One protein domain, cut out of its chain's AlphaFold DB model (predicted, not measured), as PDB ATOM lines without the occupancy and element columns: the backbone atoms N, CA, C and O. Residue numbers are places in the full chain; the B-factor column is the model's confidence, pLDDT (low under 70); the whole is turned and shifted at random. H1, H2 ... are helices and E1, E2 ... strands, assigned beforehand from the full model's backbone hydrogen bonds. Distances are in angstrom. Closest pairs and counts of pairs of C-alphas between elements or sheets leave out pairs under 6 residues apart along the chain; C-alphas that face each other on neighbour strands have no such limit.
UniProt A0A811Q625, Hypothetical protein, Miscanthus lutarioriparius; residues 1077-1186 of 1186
ATOM      1  N   GLY A1077     -25.873   8.224 -24.172       52.56
ATOM      2  CA  GLY A1077     -26.269   6.963 -24.784       52.56
ATOM      3  C   GLY A1077     -27.592   7.140 -25.529       52.56
ATOM      4  O   GLY A1077     -28.277   8.152 -25.370       52.56
ATOM      5  N   THR A1078     -27.971   6.148 -26.332       54.91
ATOM      6  CA  THR A1078     -29.321   6.089 -26.902       54.91
ATOM      7  C   THR A1078     -30.335   6.070 -25.763       54.91
ATOM      8  O   THR A1078     -30.282   5.178 -24.918       54.91
ATOM      9  N   VAL A1079     -31.257   7.033 -25.740       59.91
ATOM     10  CA  VAL A1079     -32.376   7.034 -24.791       59.91
ATOM     11  C   VAL A1079     -33.219   5.791 -25.082       59.91
ATOM     12  O   VAL A1079     -33.804   5.664 -26.156       59.91
ATOM     13  N   GLN A1080     -33.210   4.832 -24.158       69.25
ATOM     14  CA  GLN A1080     -33.897   3.555 -24.315       69.25
ATOM     15  C   GLN A1080     -35.270   3.615 -23.643       69.25
ATOM     16  O   GLN A1080     -35.377   3.988 -22.478       69.25
ATOM     17  N   THR A1081     -36.309   3.203 -24.369       77.75
ATOM     18  CA  THR A1081     -37.619   2.913 -23.778       77.75
ATOM     19  C   THR A1081     -37.510   1.663 -22.911       77.75
ATOM     20  O   THR A1081     -37.172   0.585 -23.408       77.75
ATOM     21  N   PHE A1082     -37.805   1.800 -21.623       84.00
ATOM     22  CA  PHE A1082     -37.885   0.691 -20.680       84.00
ATOM     23  C   PHE A1082     -39.286   0.081 -20.703       84.00
ATOM     24  O   PHE A1082     -40.281   0.789 -20.849       84.00
ATOM     25  N   THR A1083     -39.374  -1.236 -20.542       87.38
ATOM     26  CA  THR A1083     -40.648  -1.964 -20.523       87.38
ATOM     27  C   THR A1083     -40.768  -2.761 -19.233       87.38
ATOM     28  O   THR A1083     -39.988  -3.683 -18.994       87.38
ATOM     29  N   ILE A1084     -41.765  -2.438 -18.411       90.25
ATOM     30  CA  ILE A1084     -42.114  -3.240 -17.239       90.25
ATOM     31  C   ILE A1084     -43.077  -4.336 -17.696       90.25
ATOM     32  O   ILE A1084     -44.190  -4.053 -18.146       90.25
ATOM     33  N   GLY A1085     -42.622  -5.586 -17.618       87.88
ATOM     34  CA  GLY A1085     -43.362  -6.751 -18.092       87.88
ATOM     35  C   GLY A1085     -44.481  -7.204 -17.153       87.88
ATOM     36  O   GLY A1085     -44.524  -6.864 -15.967       87.88
ATOM     37  N   ALA A1086     -45.382  -8.032 -17.681       84.06
ATOM     38  CA  ALA A1086     -46.404  -8.695 -16.878       84.06
ATOM     39  C   ALA A1086     -45.773  -9.518 -15.734       84.06
ATOM     40  O   ALA A1086     -44.832 -10.282 -15.953       84.06
ATOM     41  N   ARG A1087     -46.329  -9.403 -14.521       80.50
ATOM     42  CA  ARG A1087     -45.842 -10.010 -13.261       80.50
ATOM     43  C   ARG A1087     -44.497  -9.488 -12.733       80.50
ATOM     44  O   ARG A1087     -44.084  -9.938 -11.667       80.50
ATOM     45  N   SER A1088     -43.832  -8.546 -13.406       88.69
ATOM     46  CA  SER A1088     -42.694  -7.835 -12.811       88.69
ATOM     47  C   SER A1088     -43.154  -7.026 -11.596       88.69
ATOM     48  O   SER A1088     -44.221  -6.407 -11.637       88.69
ATOM     49  N   PHE A1089     -42.322  -6.993 -10.551       90.50
ATOM     50  CA  PHE A1089     -42.554  -6.252  -9.306       90.50
ATOM     51  C   PHE A1089     -43.868  -6.664  -8.602       90.50
ATOM     52  O   PHE A1089     -44.768  -5.837  -8.431       90.50
ATOM     53  N   PRO A1090     -44.007  -7.944  -8.194       87.00
ATOM     54  CA  PRO A1090     -45.286  -8.536  -7.779       87.00
ATOM     55  C   PRO A1090     -45.926  -7.877  -6.550       87.00
ATOM     56  O   PRO A1090     -47.139  -7.973  -6.374       87.00
ATOM     57  N   CYS A1091     -45.127  -7.211  -5.716       85.44
ATOM     58  CA  CYS A1091     -45.538  -6.654  -4.429       85.44
ATOM     59  C   CYS A1091     -45.114  -5.183  -4.242       85.44
ATOM     60  O   CYS A1091     -45.228  -4.643  -3.142       85.44
ATOM     61  N   LEU A1092     -44.617  -4.533  -5.301       87.19
ATOM     62  CA  LEU A1092     -44.127  -3.157  -5.242       87.19
ATOM     63  C   LEU A1092     -45.310  -2.189  -5.142       87.19
ATOM     64  O   LEU A1092     -46.142  -2.133  -6.043       87.19
ATOM     65  N   VAL A1093     -45.364  -1.410  -4.063       82.62
ATOM     66  CA  VAL A1093     -46.454  -0.454  -3.786       82.62
ATOM     67  C   VAL A1093     -46.012   0.986  -4.044       82.62
ATOM     68  O   VAL A1093     -46.838   1.825  -4.418       82.62
ATOM     69  N   HIS A1094     -44.717   1.276  -3.878       85.25
ATOM     70  CA  HIS A1094     -44.117   2.566  -4.200       85.25
ATOM     71  C   HIS A1094     -42.937   2.401  -5.160       85.25
ATOM     72  O   HIS A1094     -41.963   1.721  -4.841       85.25
ATOM     73  N   CYS A1095     -43.032   3.056  -6.315       91.81
ATOM     74  CA  CYS A1095     -41.973   3.118  -7.310       91.81
ATOM     75  C   CYS A1095     -41.588   4.578  -7.563       91.81
ATOM     76  O   CYS A1095     -42.444   5.389  -7.925       91.81
ATOM     77  N   THR A1096     -40.307   4.895  -7.398       91.00
ATOM     78  CA  THR A1096     -39.719   6.189  -7.738       91.00
ATOM     79  C   THR A1096     -38.539   5.982  -8.683       91.00
ATOM     80  O   THR A1096     -37.603   5.249  -8.374       91.00
ATOM     81  N   LEU A1097     -38.585   6.627  -9.849       89.88
ATOM     82  CA  LEU A1097     -37.545   6.564 -10.875       89.88
ATOM     83  C   LEU A1097     -37.150   7.993 -11.271       89.88
ATOM     84  O   LEU A1097     -37.969   8.764 -11.780       89.88
ATOM     85  N   ARG A1098     -35.895   8.365 -10.997       86.12
ATOM     86  CA  ARG A1098     -35.378   9.736 -11.091       86.12
ATOM     87  C   ARG A1098     -34.198   9.858 -12.055       86.12
ATOM     88  O   ARG A1098     -33.499   8.891 -12.342       86.12
ATOM     89  N   GLY A1099     -33.902  11.084 -12.482       80.06
ATOM     90  CA  GLY A1099     -32.685  11.388 -13.239       80.06
ATOM     91  C   GLY A1099     -32.850  11.242 -14.753       80.06
ATOM     92  O   GLY A1099     -33.796  11.782 -15.322       80.06
ATOM     93  N   TYR A1100     -31.889  10.591 -15.409       70.81
ATOM     94  CA  TYR A1100     -31.816  10.436 -16.866       70.81
ATOM     95  C   TYR A1100     -32.306   9.056 -17.307       70.81
ATOM     96  O   TYR A1100     -31.528   8.162 -17.634       70.81
ATOM     97  N   ILE A1101     -33.629   8.901 -17.299       70.50
ATOM     98  CA  ILE A1101     -34.341   7.677 -17.673       70.50
ATOM     99  C   ILE A1101     -35.162   7.968 -18.936       70.50
ATOM    100  O   ILE A1101     -35.746   9.044 -19.068       70.50
ATOM    101  N   GLY A1102     -35.176   7.028 -19.885       71.56
ATOM    102  CA  GLY A1102     -36.053   7.090 -21.056       71.56
ATOM    103  C   GLY A1102     -37.522   6.793 -20.718       71.56
ATOM    104  O   GLY A1102     -37.859   6.572 -19.553       71.56
ATOM    105  N   PRO A1103     -38.418   6.772 -21.719       75.56
ATOM    106  CA  PRO A1103     -39.830   6.471 -21.493       75.56
ATOM    107  C   PRO A1103     -40.008   5.096 -20.830       75.56
ATOM    108  O   PRO A1103     -39.360   4.131 -21.233       75.56
ATOM    109  N   VAL A1104     -40.889   4.991 -19.831       83.50
ATOM    110  CA  VAL A1104     -41.198   3.727 -19.138       83.50
ATOM    111  C   VAL A1104     -42.607   3.289 -19.522       83.50
ATOM    112  O   VAL A1104     -43.561   4.020 -19.271       83.50
ATOM    113  N   VAL A1105     -42.731   2.109 -20.132       87.38
ATOM    114  CA  VAL A1105     -44.003   1.532 -20.590       87.38
ATOM    115  C   VAL A1105     -44.410   0.372 -19.682       87.38
ATOM    116  O   VAL A1105     -43.637  -0.567 -19.476       87.38
ATOM    117  N   PHE A1106     -45.632   0.414 -19.154       91.00
ATOM    118  CA  PHE A1106     -46.189  -0.593 -18.251       91.00
ATOM    119  C   PHE A1106     -47.114  -1.551 -19.010       91.00
ATOM    120  O   PHE A1106     -48.182  -1.157 -19.479       91.00
ATOM    121  N   GLN A1107     -46.728  -2.824 -19.134       91.44
ATOM    122  CA  GLN A1107     -47.568  -3.845 -19.772       91.44
ATOM    123  C   GLN A1107     -48.752  -4.267 -18.888       91.44
ATOM    124  O   GLN A1107     -48.765  -4.047 -17.675       91.44
ATOM    125  N   GLN A1108     -49.746  -4.933 -19.482       88.19
ATOM    126  CA  GLN A1108     -50.889  -5.472 -18.743       88.19
ATOM    127  C   GLN A1108     -50.431  -6.442 -17.640       88.19
ATOM    128  O   GLN A1108     -49.782  -7.452 -17.908       88.19
ATOM    129  N   GLY A1109     -50.770  -6.135 -16.384       85.44
ATOM    130  CA  GLY A1109     -50.349  -6.924 -15.222       85.44
ATOM    131  C   GLY A1109     -48.908  -6.679 -14.752       85.44
ATOM    132  O   GLY A1109     -48.390  -7.486 -13.977       85.44
ATOM    133  N   ALA A1110     -48.249  -5.611 -15.204       90.19
ATOM    134  CA  ALA A1110     -47.060  -5.060 -14.552       90.19
ATOM    135  C   ALA A1110     -47.417  -4.456 -13.181       90.19
ATOM    136  O   ALA A1110     -48.497  -3.888 -13.034       90.19
ATOM    137  N   MET A1111     -46.506  -4.541 -12.198       90.31
ATOM    138  CA  MET A1111     -46.613  -3.854 -10.896       90.31
ATOM    139  C   MET A1111     -48.019  -3.948 -10.243       90.31
ATOM    140  O   MET A1111     -48.619  -2.922  -9.918       90.31
ATOM    141  N   PRO A1112     -48.588  -5.154 -10.042       86.56
ATOM    142  CA  PRO A1112     -50.011  -5.334  -9.711       86.56
ATOM    143  C   PRO A1112     -50.457  -4.727  -8.366       86.56
ATOM    144  O   PRO A1112     -51.658  -4.600  -8.120       86.56
ATOM    145  N   GLU A1113     -49.515  -4.351  -7.500       83.19
ATOM    146  CA  GLU A1113     -49.762  -3.736  -6.192       83.19
ATOM    147  C   GLU A1113     -49.386  -2.242  -6.117       83.19
ATOM    148  O   GLU A1113     -49.547  -1.637  -5.053       83.19
ATOM    149  N   VAL A1114     -48.936  -1.613  -7.217       86.88
ATOM    150  CA  VAL A1114     -48.452  -0.223  -7.167       86.88
ATOM    151  C   VAL A1114     -49.579   0.750  -6.849       86.88
ATOM    152  O   VAL A1114     -50.537   0.903  -7.603       86.88
ATOM    153  N   ALA A1115     -49.452   1.430  -5.711       82.00
ATOM    154  CA  ALA A1115     -50.355   2.492  -5.289       82.00
ATOM    155  C   ALA A1115     -49.774   3.880  -5.586       82.00
ATOM    156  O   ALA A1115     -50.536   4.834  -5.743       82.00
ATOM    157  N   ARG A1116     -48.441   4.000  -5.661       83.31
ATOM    158  CA  ARG A1116     -47.743   5.273  -5.862       83.31
ATOM    159  C   ARG A1116     -46.623   5.189  -6.889       83.31
ATOM    160  O   ARG A1116     -45.739   4.343  -6.756       83.31
ATOM    161  N   LEU A1117     -46.607   6.149  -7.808       90.44
ATOM    162  CA  LEU A1117     -45.591   6.279  -8.849       90.44
ATOM    163  C   LEU A1117     -45.018   7.709  -8.880       90.44
ATOM    164  O   LEU A1117     -45.778   8.676  -8.977       90.44
ATOM    165  N   HIS A1118     -43.692   7.846  -8.805       89.56
ATOM    166  CA  HIS A1118     -42.978   9.098  -9.079       89.56
ATOM    167  C   HIS A1118     -42.010   8.908 -10.247       89.56
ATOM    168  O   HIS A1118     -41.112   8.070 -10.166       89.56
ATOM    169  N   LEU A1119     -42.174   9.684 -11.320       88.00
ATOM    170  CA  LEU A1119     -41.281   9.654 -12.483       88.00
ATOM    171  C   LEU A1119     -40.710  11.051 -12.748       88.00
ATOM    172  O   LEU A1119     -41.452  12.021 -12.908       88.00
ATOM    173  N   VAL A1120     -39.384  11.155 -12.836       82.94
ATOM    174  CA  VAL A1120     -38.718  12.369 -13.326       82.94
ATOM    175  C   VAL A1120     -38.566  12.256 -14.837       82.94
ATOM    176  O   VAL A1120     -37.858  11.380 -15.328       82.94
ATOM    177  N   PHE A1121     -39.218  13.150 -15.577       75.94
ATOM    178  CA  PHE A1121     -39.270  13.107 -17.034       75.94
ATOM    179  C   PHE A1121     -38.395  14.200 -17.668       75.94
ATOM    180  O   PHE A1121     -38.703  15.388 -17.530       75.94
ATOM    181  N   PRO A1122     -37.328  13.831 -18.401       72.88
ATOM    182  CA  PRO A1122     -36.613  14.751 -19.275       72.88
ATOM    183  C   PRO A1122     -37.417  14.962 -20.574       72.88
ATOM    184  O   PRO A1122     -37.508  14.085 -21.434       72.88
ATOM    185  N   VAL A1123     -38.060  16.131 -20.692       76.44
ATOM    186  CA  VAL A1123     -39.126  16.404 -21.686       76.44
ATOM    187  C   VAL A1123     -38.657  16.227 -23.136       76.44
ATOM    188  O   VAL A1123     -39.391  15.712 -23.982       76.44
ATOM    189  N   ARG A1124     -37.425  16.642 -23.437       71.56
ATOM    190  CA  ARG A1124     -36.875  16.624 -24.796       71.56
ATOM    191  C   ARG A1124     -36.506  15.207 -25.245       71.56
ATOM    192  O   ARG A1124     -36.829  14.807 -26.359       71.56
ATOM    193  N   GLU A1125     -35.856  14.456 -24.372       65.94
ATOM    194  CA  GLU A1125     -35.369  13.097 -24.597       65.94
ATOM    195  C   GLU A1125     -36.523  12.115 -24.874       65.94
ATOM    196  O   GLU A1125     -36.408  11.232 -25.728       65.94
ATOM    197  N   ILE A1126     -37.673  12.321 -24.224       63.22
ATOM    198  CA  ILE A1126     -38.911  11.575 -24.493       63.22
ATOM    199  C   ILE A1126     -39.484  11.947 -25.869       63.22
ATOM    200  O   ILE A1126     -39.870  11.067 -26.632       63.22
ATOM    201  N   ARG A1127     -39.488  13.232 -26.246       65.12
ATOM    202  CA  ARG A1127     -39.951  13.675 -27.575       65.12
ATOM    203  C   ARG A1127     -39.105  13.105 -28.717       65.12
ATOM    204  O   ARG A1127     -39.662  12.715 -29.742       65.12
ATOM    205  N   GLU A1128     -37.785  13.042 -28.536       62.28
ATOM    206  CA  GLU A1128     -36.840  12.486 -29.515       62.28
ATOM    207  C   GLU A1128     -36.943  10.948 -29.660       62.28
ATOM    208  O   GLU A1128     -36.426  10.406 -30.637       62.28
ATOM    209  N   THR A1129     -37.641  10.243 -28.753       56.94
ATOM    210  CA  THR A1129     -37.781   8.770 -28.768       56.94
ATOM    211  C   THR A1129     -39.205   8.247 -28.953       56.94
ATOM    212  O   THR A1129     -39.412   7.338 -29.752       56.94
ATOM    213  N   ALA A1130     -40.191   8.800 -28.244       53.62
ATOM    214  CA  ALA A1130     -41.582   8.350 -28.309       53.62
ATOM    215  C   ALA A1130     -42.295   8.810 -29.594       53.62
ATOM    216  O   ALA A1130     -43.180   8.111 -30.083       53.62
ATOM    217  N   GLY A1131     -41.902   9.975 -30.133       51.06
ATOM    218  CA  GLY A1131     -42.505  10.611 -31.307       51.06
ATOM    219  C   GLY A1131     -43.964  11.019 -31.073       51.06
ATOM    220  O   GLY A1131     -44.839  10.169 -31.031       51.06
ATOM    221  N   ILE A1132     -44.243  12.325 -30.982       46.41
ATOM    222  CA  ILE A1132     -45.546  12.894 -30.552       46.41
ATOM    223  C   ILE A1132     -46.781  12.234 -31.207       46.41
ATOM    224  O   ILE A1132     -47.796  12.024 -30.547       46.41
ATOM    225  N   ASN A1133     -46.677  11.822 -32.472       44.78
ATOM    226  CA  ASN A1133     -47.753  11.167 -33.223       44.78
ATOM    227  C   ASN A1133     -48.140   9.751 -32.725       44.78
ATOM    228  O   ASN A1133     -49.073   9.171 -33.276       44.78
ATOM    229  N   SER A1134     -47.436   9.166 -31.746       50.25
ATOM    230  CA  SER A1134     -47.721   7.828 -31.193       50.25
ATOM    231  C   SER A1134     -48.736   7.818 -30.043       50.25
ATOM    232  O   SER A1134     -49.163   6.747 -29.621       50.25
ATOM    233  N   GLY A1135     -49.137   8.990 -29.534       51.31
ATOM    234  CA  GLY A1135     -50.170   9.113 -28.499       51.31
ATOM    235  C   GLY A1135     -49.711   8.849 -27.060       51.31
ATOM    236  O   GLY A1135     -50.555   8.860 -26.172       51.31
ATOM    237  N   PHE A1136     -48.406   8.655 -26.811       62.97
ATOM    238  CA  PHE A1136     -47.834   8.527 -25.456       62.97
ATOM    239  C   PHE A1136     -48.495   7.437 -24.578       62.97
ATOM    240  O   PHE A1136     -48.587   7.589 -23.357       62.97
ATOM    241  N   ASP A1137     -48.917   6.309 -25.163       70.38
ATOM    242  CA  ASP A1137     -49.406   5.175 -24.370       70.38
ATOM    243  C   ASP A1137     -48.254   4.491 -23.611       70.38
ATOM    244  O   ASP A1137     -47.652   3.509 -24.046       70.38
ATOM    245  N   LEU A1138     -47.944   5.048 -22.442       77.62
ATOM    246  CA  LEU A1138     -47.046   4.466 -21.450       77.62
ATOM    247  C   LEU A1138     -47.725   3.335 -20.658       77.62
ATOM    248  O   LEU A1138     -47.114   2.772 -19.754       77.62
ATOM    249  N   GLY A1139     -48.977   2.980 -20.963       84.12
ATOM    250  CA  GLY A1139     -49.683   1.874 -20.327       84.12
ATOM    251  C   GLY A1139     -50.115   2.136 -18.884       84.12
ATOM    252  O   GLY A1139     -50.388   1.179 -18.163       84.12
ATOM    253  N   PHE A1140     -50.209   3.398 -18.434       86.19
ATOM    254  CA  PHE A1140     -50.619   3.727 -17.056       86.19
ATOM    255  C   PHE A1140     -51.943   3.057 -16.652       86.19
ATOM    256  O   PHE A1140     -52.069   2.611 -15.517       86.19
ATOM    257  N   GLY A1141     -52.900   2.911 -17.580       83.75
ATOM    258  CA  GLY A1141     -54.174   2.209 -17.358       83.75
ATOM    259  C   GLY A1141     -54.051   0.731 -16.952       83.75
ATOM    260  O   GLY A1141     -55.009   0.163 -16.433       83.75
ATOM    261  N   ASN A1142     -52.880   0.109 -17.135       88.00
ATOM    262  CA  ASN A1142     -52.591  -1.249 -16.667       88.00
ATOM    263  C   ASN A1142     -52.295  -1.322 -15.156       88.00
ATOM    264  O   ASN A1142     -52.304  -2.415 -14.587       88.00
ATOM    265  N   LEU A1143     -52.045  -0.187 -14.493       89.69
ATOM    266  CA  LEU A1143     -51.657  -0.105 -13.082       89.69
ATOM    267  C   LEU A1143     -52.897  -0.064 -12.172       89.69
ATOM    268  O   LEU A1143     -53.174   0.914 -11.480       89.69
ATOM    269  N   LEU A1144     -53.650  -1.169 -12.153       84.25
ATOM    270  CA  LEU A1144     -55.002  -1.286 -11.574       84.25
ATOM    271  C   LEU A1144     -55.160  -0.903 -10.083       84.25
ATOM    272  O   LEU A1144     -56.287  -0.843  -9.590       84.25
ATOM    273  N   ARG A1145     -54.075  -0.642  -9.341       82.81
ATOM    274  CA  ARG A1145     -54.105  -0.200  -7.931       82.81
ATOM    275  C   ARG A1145     -53.559   1.208  -7.684       82.81
ATOM    276  O   ARG A1145     -53.561   1.645  -6.533       82.81
ATOM    277  N   LEU A1146     -53.185   1.931  -8.740       83.88
ATOM    278  CA  LEU A1146     -52.586   3.262  -8.674       83.88
ATOM    279  C   LEU A1146     -53.539   4.285  -8.031       83.88
ATOM    280  O   LEU A1146     -54.740   4.286  -8.317       83.88
ATOM    281  N   ARG A1147     -52.993   5.133  -7.146       77.81
ATOM    282  CA  ARG A1147     -53.720   6.128  -6.324       77.81
ATOM    283  C   ARG A1147     -53.083   7.508  -6.304       77.81
ATOM    284  O   ARG A1147     -53.814   8.490  -6.286       77.81
ATOM    285  N   ASP A1148     -51.755   7.567  -6.271       78.94
ATOM    286  CA  ASP A1148     -50.979   8.805  -6.310       78.94
ATOM    287  C   ASP A1148     -49.971   8.711  -7.461       78.94
ATOM    288  O   ASP A1148     -49.204   7.746  -7.551       78.94
ATOM    289  N   VAL A1149     -49.953   9.715  -8.332       86.25
ATOM    290  CA  VAL A1149     -49.017   9.835  -9.453       86.25
ATOM    291  C   VAL A1149     -48.377  11.208  -9.392       86.25
ATOM    292  O   VAL A1149     -49.068  12.213  -9.243       86.25
ATOM    293  N   SER A1150     -47.055  11.253  -9.499       84.62
ATOM    294  CA  SER A1150     -46.306  12.506  -9.459       84.62
ATOM    295  C   SER A1150     -45.231  12.535 -10.540       84.62
ATOM    296  O   SER A1150     -44.452  11.592 -10.678       84.62
ATOM    297  N   PHE A1151     -45.196  13.616 -11.315       86.62
ATOM    298  CA  PHE A1151     -44.252  13.801 -12.413       86.62
ATOM    299  C   PHE A1151     -43.400  15.051 -12.183       86.62
ATOM    300  O   PHE A1151     -43.937  16.100 -11.853       86.62
ATOM    301  N   LEU A1152     -42.083  14.952 -12.378       84.44
ATOM    302  CA  LEU A1152     -41.169  16.102 -12.331       84.44
ATOM    303  C   LEU A1152     -40.636  16.385 -13.741       84.44
ATOM    304  O   LEU A1152     -39.831  15.610 -14.266       84.44
ATOM    305  N   LEU A1153     -41.071  17.482 -14.362       83.06
ATOM    306  CA  LEU A1153     -40.782  17.809 -15.761       83.06
ATOM    307  C   LEU A1153     -39.456  18.572 -15.898       83.06
ATOM    308  O   LEU A1153     -39.395  19.803 -15.996       83.06
ATOM    309  N   ARG A1154     -38.346  17.827 -15.972       76.38
ATOM    310  CA  ARG A1154     -37.029  18.403 -16.278       76.38
ATOM    311  C   ARG A1154     -37.026  18.936 -17.714       76.38
ATOM    312  O   ARG A1154     -36.957  18.177 -18.676       76.38
ATOM    313  N   ARG A1155     -37.036  20.268 -17.855       73.62
ATOM    314  CA  ARG A1155     -37.112  20.944 -19.165       73.62
ATOM    315  C   ARG A1155     -36.017  20.536 -20.156       73.62
ATOM    316  O   ARG A1155     -36.284  20.542 -21.345       73.62
ATOM    317  N   GLY A1156     -34.788  20.237 -19.722       64.94
ATOM    318  CA  GLY A1156     -33.726  19.713 -20.610       64.94
ATOM    319  C   GLY A1156     -33.307  20.618 -21.788       64.94
ATOM    320  O   GLY A1156     -32.647  20.164 -22.717       64.94
ATOM    321  N   GLY A1157     -33.697  21.899 -21.783       66.62
ATOM    322  CA  GLY A1157     -33.544  22.806 -22.929       66.62
ATOM    323  C   GLY A1157     -34.728  22.823 -23.907       66.62
ATOM    324  O   GLY A1157     -34.656  23.532 -24.908       66.62
ATOM    325  N   ALA A1158     -35.813  22.097 -23.620       73.62
ATOM    326  CA  ALA A1158     -37.101  22.248 -24.291       73.62
ATOM    327  C   ALA A1158     -37.707  23.642 -24.053       73.62
ATOM    328  O   ALA A1158     -37.497  24.287 -23.018       73.62
ATOM    329  N   SER A1159     -38.488  24.095 -25.029       81.00
ATOM    330  CA  SER A1159     -39.274  25.323 -24.971       81.00
ATOM    331  C   SER A1159     -40.469  25.196 -24.019       81.00
ATOM    332  O   SER A1159     -40.886  24.104 -23.644       81.00
ATOM    333  N   LYS A1160     -41.061  26.338 -23.645       82.69
ATOM    334  CA  LYS A1160     -42.233  26.371 -22.756       82.69
ATOM    335  C   LYS A1160     -43.413  25.558 -23.321       82.69
ATOM    336  O   LYS A1160     -44.003  24.790 -22.575       82.69
ATOM    337  N   GLY A1161     -43.679  25.663 -24.625       80.56
ATOM    338  CA  GLY A1161     -44.778  24.943 -25.280       80.56
ATOM    339  C   GLY A1161     -44.592  23.423 -25.317       80.56
ATOM    340  O   GLY A1161     -45.562  22.702 -25.149       80.56
ATOM    341  N   GLU A1162     -43.359  22.925 -25.458       77.31
ATOM    342  CA  GLU A1162     -43.069  21.478 -25.428       77.31
ATOM    343  C   GLU A1162     -43.239  20.882 -24.017       77.31
ATOM    344  O   GLU A1162     -43.569  19.707 -23.872       77.31
ATOM    345  N   VAL A1163     -43.051  21.692 -22.968       82.00
ATOM    346  CA  VAL A1163     -43.354  21.305 -21.579       82.00
ATOM    347  C   VAL A1163     -44.865  21.292 -21.344       82.00
ATOM    348  O   VAL A1163     -45.368  20.348 -20.752       82.00
ATOM    349  N   GLU A1164     -45.587  22.297 -21.846       83.31
ATOM    350  CA  GLU A1164     -47.055  22.386 -21.754       83.31
ATOM    351  C   GLU A1164     -47.756  21.271 -22.556       83.31
ATOM    352  O   GLU A1164     -48.758  20.721 -22.105       83.31
ATOM    353  N   GLU A1165     -47.196  20.877 -23.705       80.19
ATOM    354  CA  GLU A1165     -47.624  19.721 -24.506       80.19
ATOM    355  C   GLU A1165     -47.432  18.403 -23.735       80.19
ATOM    356  O   GLU A1165     -48.380  17.629 -23.590       80.19
ATOM    357  N   ALA A1166     -46.240  18.168 -23.172       79.25
ATOM    358  CA  ALA A1166     -45.967  16.982 -22.360       79.25
ATOM    359  C   ALA A1166     -46.834  16.927 -21.087       79.25
ATOM    360  O   ALA A1166     -47.315  15.858 -20.712       79.25
ATOM    361  N   GLU A1167     -47.073  18.071 -20.442       84.19
ATOM    362  CA  GLU A1167     -47.960  18.179 -19.283       84.19
ATOM    363  C   GLU A1167     -49.407  17.814 -19.642       84.19
ATOM    364  O   GLU A1167     -50.016  16.987 -18.962       84.19
ATOM    365  N   ALA A1168     -49.954  18.382 -20.722       82.56
ATOM    366  CA  ALA A1168     -51.322  18.112 -21.166       82.56
ATOM    367  C   ALA A1168     -51.541  16.628 -21.504       82.56
ATOM    368  O   ALA A1168     -52.550  16.045 -21.109       82.56
ATOM    369  N   VAL A1169     -50.570  15.999 -22.170       79.25
ATOM    370  CA  VAL A1169     -50.601  14.568 -22.506       79.25
ATOM    371  C   VAL A1169     -50.560  13.688 -21.251       79.25
ATOM    372  O   VAL A1169     -51.348  12.749 -21.129       79.25
ATOM    373  N   LEU A1170     -49.698  14.005 -20.278       81.81
ATOM    374  CA  LEU A1170     -49.632  13.274 -19.007       81.81
ATOM    375  C   LEU A1170     -50.903  13.450 -18.163       81.81
ATOM    376  O   LEU A1170     -51.337  12.494 -17.519       81.81
ATOM    377  N   ARG A1171     -51.535  14.631 -18.196       85.50
ATOM    378  CA  ARG A1171     -52.858  14.859 -17.589       85.50
ATOM    379  C   ARG A1171     -53.920  13.982 -18.250       85.50
ATOM    380  O   ARG A1171     -54.563  13.203 -17.552       85.50
ATOM    381  N   GLN A1172     -54.027  14.008 -19.579       82.81
ATOM    382  CA  GLN A1172     -54.995  13.204 -20.332       82.81
ATOM    383  C   GLN A1172     -54.853  11.694 -20.058       82.81
ATOM    384  O   GLN A1172     -55.850  11.008 -19.826       82.81
ATOM    385  N   ALA A1173     -53.620  11.175 -20.028       81.00
ATOM    386  CA  ALA A1173     -53.347   9.759 -19.771       81.00
ATOM    387  C   ALA A1173     -53.753   9.297 -18.354       81.00
ATOM    388  O   ALA A1173     -54.066   8.123 -18.150       81.00
ATOM    389  N   ILE A1174     -53.770  10.210 -17.377       85.44
ATOM    390  CA  ILE A1174     -54.153   9.929 -15.987       85.44
ATOM    391  C   ILE A1174     -55.637  10.232 -15.718       85.44
ATOM    392  O   ILE A1174     -56.279   9.504 -14.961       85.44
ATOM    393  N   GLU A1175     -56.229  11.224 -16.383       82.19
ATOM    394  CA  GLU A1175     -57.678  11.483 -16.352       82.19
ATOM    395  C   GLU A1175     -58.486  10.322 -16.958       82.19
ATOM    396  O   GLU A1175     -59.570   9.994 -16.463       82.19
ATOM    397  N   GLY A1176     -57.929   9.646 -17.971       77.75
ATOM    398  CA  GLY A1176     -58.464   8.406 -18.541       77.75
ATOM    399  C   GLY A1176     -58.250   7.143 -17.691       77.75
ATOM    400  O   GLY A1176     -58.753   6.080 -18.052       77.75
ATOM    401  N   HIS A1177     -57.521   7.214 -16.571       83.88
ATOM    402  CA  HIS A1177     -57.231   6.043 -15.740       83.88
ATOM    403  C   HIS A1177     -58.477   5.580 -14.952       83.88
ATOM    404  O   HIS A1177     -59.096   6.411 -14.280       83.88
ATOM    405  N   PRO A1178     -58.816   4.271 -14.906       74.69
ATOM    406  CA  PRO A1178     -60.035   3.774 -14.251       74.69
ATOM    407  C   PRO A1178     -60.224   4.230 -12.794       74.69
ATOM    408  O   PRO A1178     -61.328   4.588 -12.393       74.69
ATOM    409  N   ASN A1179     -59.138   4.276 -12.011       73.75
ATOM    410  CA  ASN A1179     -59.171   4.712 -10.607       73.75
ATOM    411  C   ASN A1179     -59.118   6.242 -10.405       73.75
ATOM    412  O   ASN A1179     -59.232   6.676  -9.263       73.75
ATOM    413  N   ARG A1180     -58.872   7.040 -11.460       77.44
ATOM    414  CA  ARG A1180     -58.592   8.496 -11.403       77.44
ATOM    415  C   ARG A1180     -57.650   8.901 -10.245       77.44
ATOM    416  O   ARG A1180     -58.092   9.559  -9.300       77.44
ATOM    417  N   PRO A1181     -56.375   8.471 -10.268       77.88
ATOM    418  CA  PRO A1181     -55.449   8.707  -9.167       77.88
ATOM    419  C   PRO A1181     -55.118  10.200  -9.022       77.88
ATOM    420  O   PRO A1181     -55.167  10.961  -9.987       77.88
ATOM    421  N   THR A1182     -54.745  10.607  -7.808       75.00
ATOM    422  CA  THR A1182     -54.273  11.959  -7.494       75.00
ATOM    423  C   THR A1182     -53.060  12.281  -8.362       75.00
ATOM    424  O   THR A1182     -52.025  11.633  -8.212       75.00
ATOM    425  N   LEU A1183     -53.182  13.263  -9.256       80.88
ATOM    426  CA  LEU A1183     -52.105  13.683 -10.149       80.88
ATOM    427  C   LEU A1183     -51.423  14.951  -9.643       80.88
ATOM    428  O   LEU A1183     -52.066  15.979  -9.435       80.88
ATOM    429  N   GLU A1184     -50.103  14.889  -9.557       78.94
ATOM    430  CA  GLU A1184     -49.227  16.011  -9.263       78.94
ATOM    431  C   GLU A1184     -48.173  16.178 -10.368       78.94
ATOM    432  O   GLU A1184     -47.616  15.194 -10.859       78.94
ATOM    433  N   ILE A1185     -47.884  17.421 -10.759       80.56
ATOM    434  CA  ILE A1185     -46.835  17.750 -11.733       80.56
ATOM    435  C   ILE A1185     -46.010  18.927 -11.192       80.56
ATOM    436  O   ILE A1185     -46.587  19.878 -10.659       80.56
ATOM    437  N   LEU A1186     -44.680  18.822 -11.300       71.25
ATOM    438  CA  LEU A1186     -43.655  19.716 -10.739       71.25
ATOM    439  C   LEU A1186     -42.617  20.140 -11.795       71.25
ATOM    440  O   LEU A1186     -42.322  19.316 -12.693       71.25
TER     441      LEU A1186
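This is residues 1077 to 1186 of the 1186 residues of the protein "Hypothetical protein" of Miscanthus lutarioriparius (UniProt A0A811Q625). A four-stranded parallel sheet forms a wall, with the long helix H2 covering one face along its E5 and E6 side and the short strand pair E1 and E3 standing over the same face towards E2. The long link before E5 runs between H2 and that pair, the small helix H1 sits at the end of E4, and the sheet's opposite face is bare. The printed part has 110 residues, with two named helices and six named strands in the order E1 E2 E3 E4 H1 E5 H2 E6; the large sheet runs E2 E4 E5 E6, and E1 and E3 are also parallel. The class is mixed, helices and strands, with 54 residues, under half, in named elements. The whole is compact, with a radius of gyration of the C-alphas of 13.2 A and spans of 37 by 29 by 24 A.

In the large sheet, E2 is residues 1094 to 1099, 17.0 A long, E4 is 1116 to 1122, 19.8 A, E5 is 1148 to 1154, 19.6 A, and E6 is 1182 to 1185. H2, residues 1160 to 1175, is 22.4 A long, and H1, residues 1123 to 1130, is 10.7 A. E1 is residues 1082 to 1084 and E3 is 1104 to 1106, each 6.7 A. C-alpha 1082 is at (-37.885, 0.691, -20.680), C-alpha 1116 at (-47.743, 5.273, -5.862) and C-alpha 1185 at (-46.835, 17.750, -11.733).

E2 and E6 are the edge strands. N 1097 and O 1118 of E2 and E4 are 2.9 A apart, N 1121 and O 1152 of E4 and E5 2.9 A, and N 1149 and O 1182 of E5 and E6 2.8 A, within hydrogen-bond range. H2 is on the sheet at a height over the sheet of 9.6 A, over E5 and only just over E6, on which 3 of its C-alphas fall. It runs along the strands, at 13 degrees to E5 on the local plane. The sheet E2 E4 E5 E6 and H2 form two layers, a sheet with a helix on one face. E4, H1, E5 and E5, H2, E6 are strand-helix-strand units, parallel neighbours joined through a helix, with right-handed crossovers. H1 only grazes the sheet with residues 1123 to 1124. H2 touches H1 with residues 1162 to 1166 alone, at a steep tilt of 64 degrees, the same way; the closest C-alphas, of Val 1123 and Val 1163, are 6.5 A apart. E1 and E3 are parallel, with N 1084 and O 1105 2.9 A apart, and E3 is apart from E5 and H2. In H1 and H2 every O i to N i+4 pair is within hydrogen-bond range.

The C-alphas farthest apart, of Cys 1091 and Ser 1159, are 38.5 A apart. The printed part has no cut and ends at the chain's last residue. The link from H1 to E5 is long, 17 residues. The mean pLDDT of the printed part is 78.4, and residues 1077 to 1080, 1125 to 1136 and 1156 to 1157 are under 70.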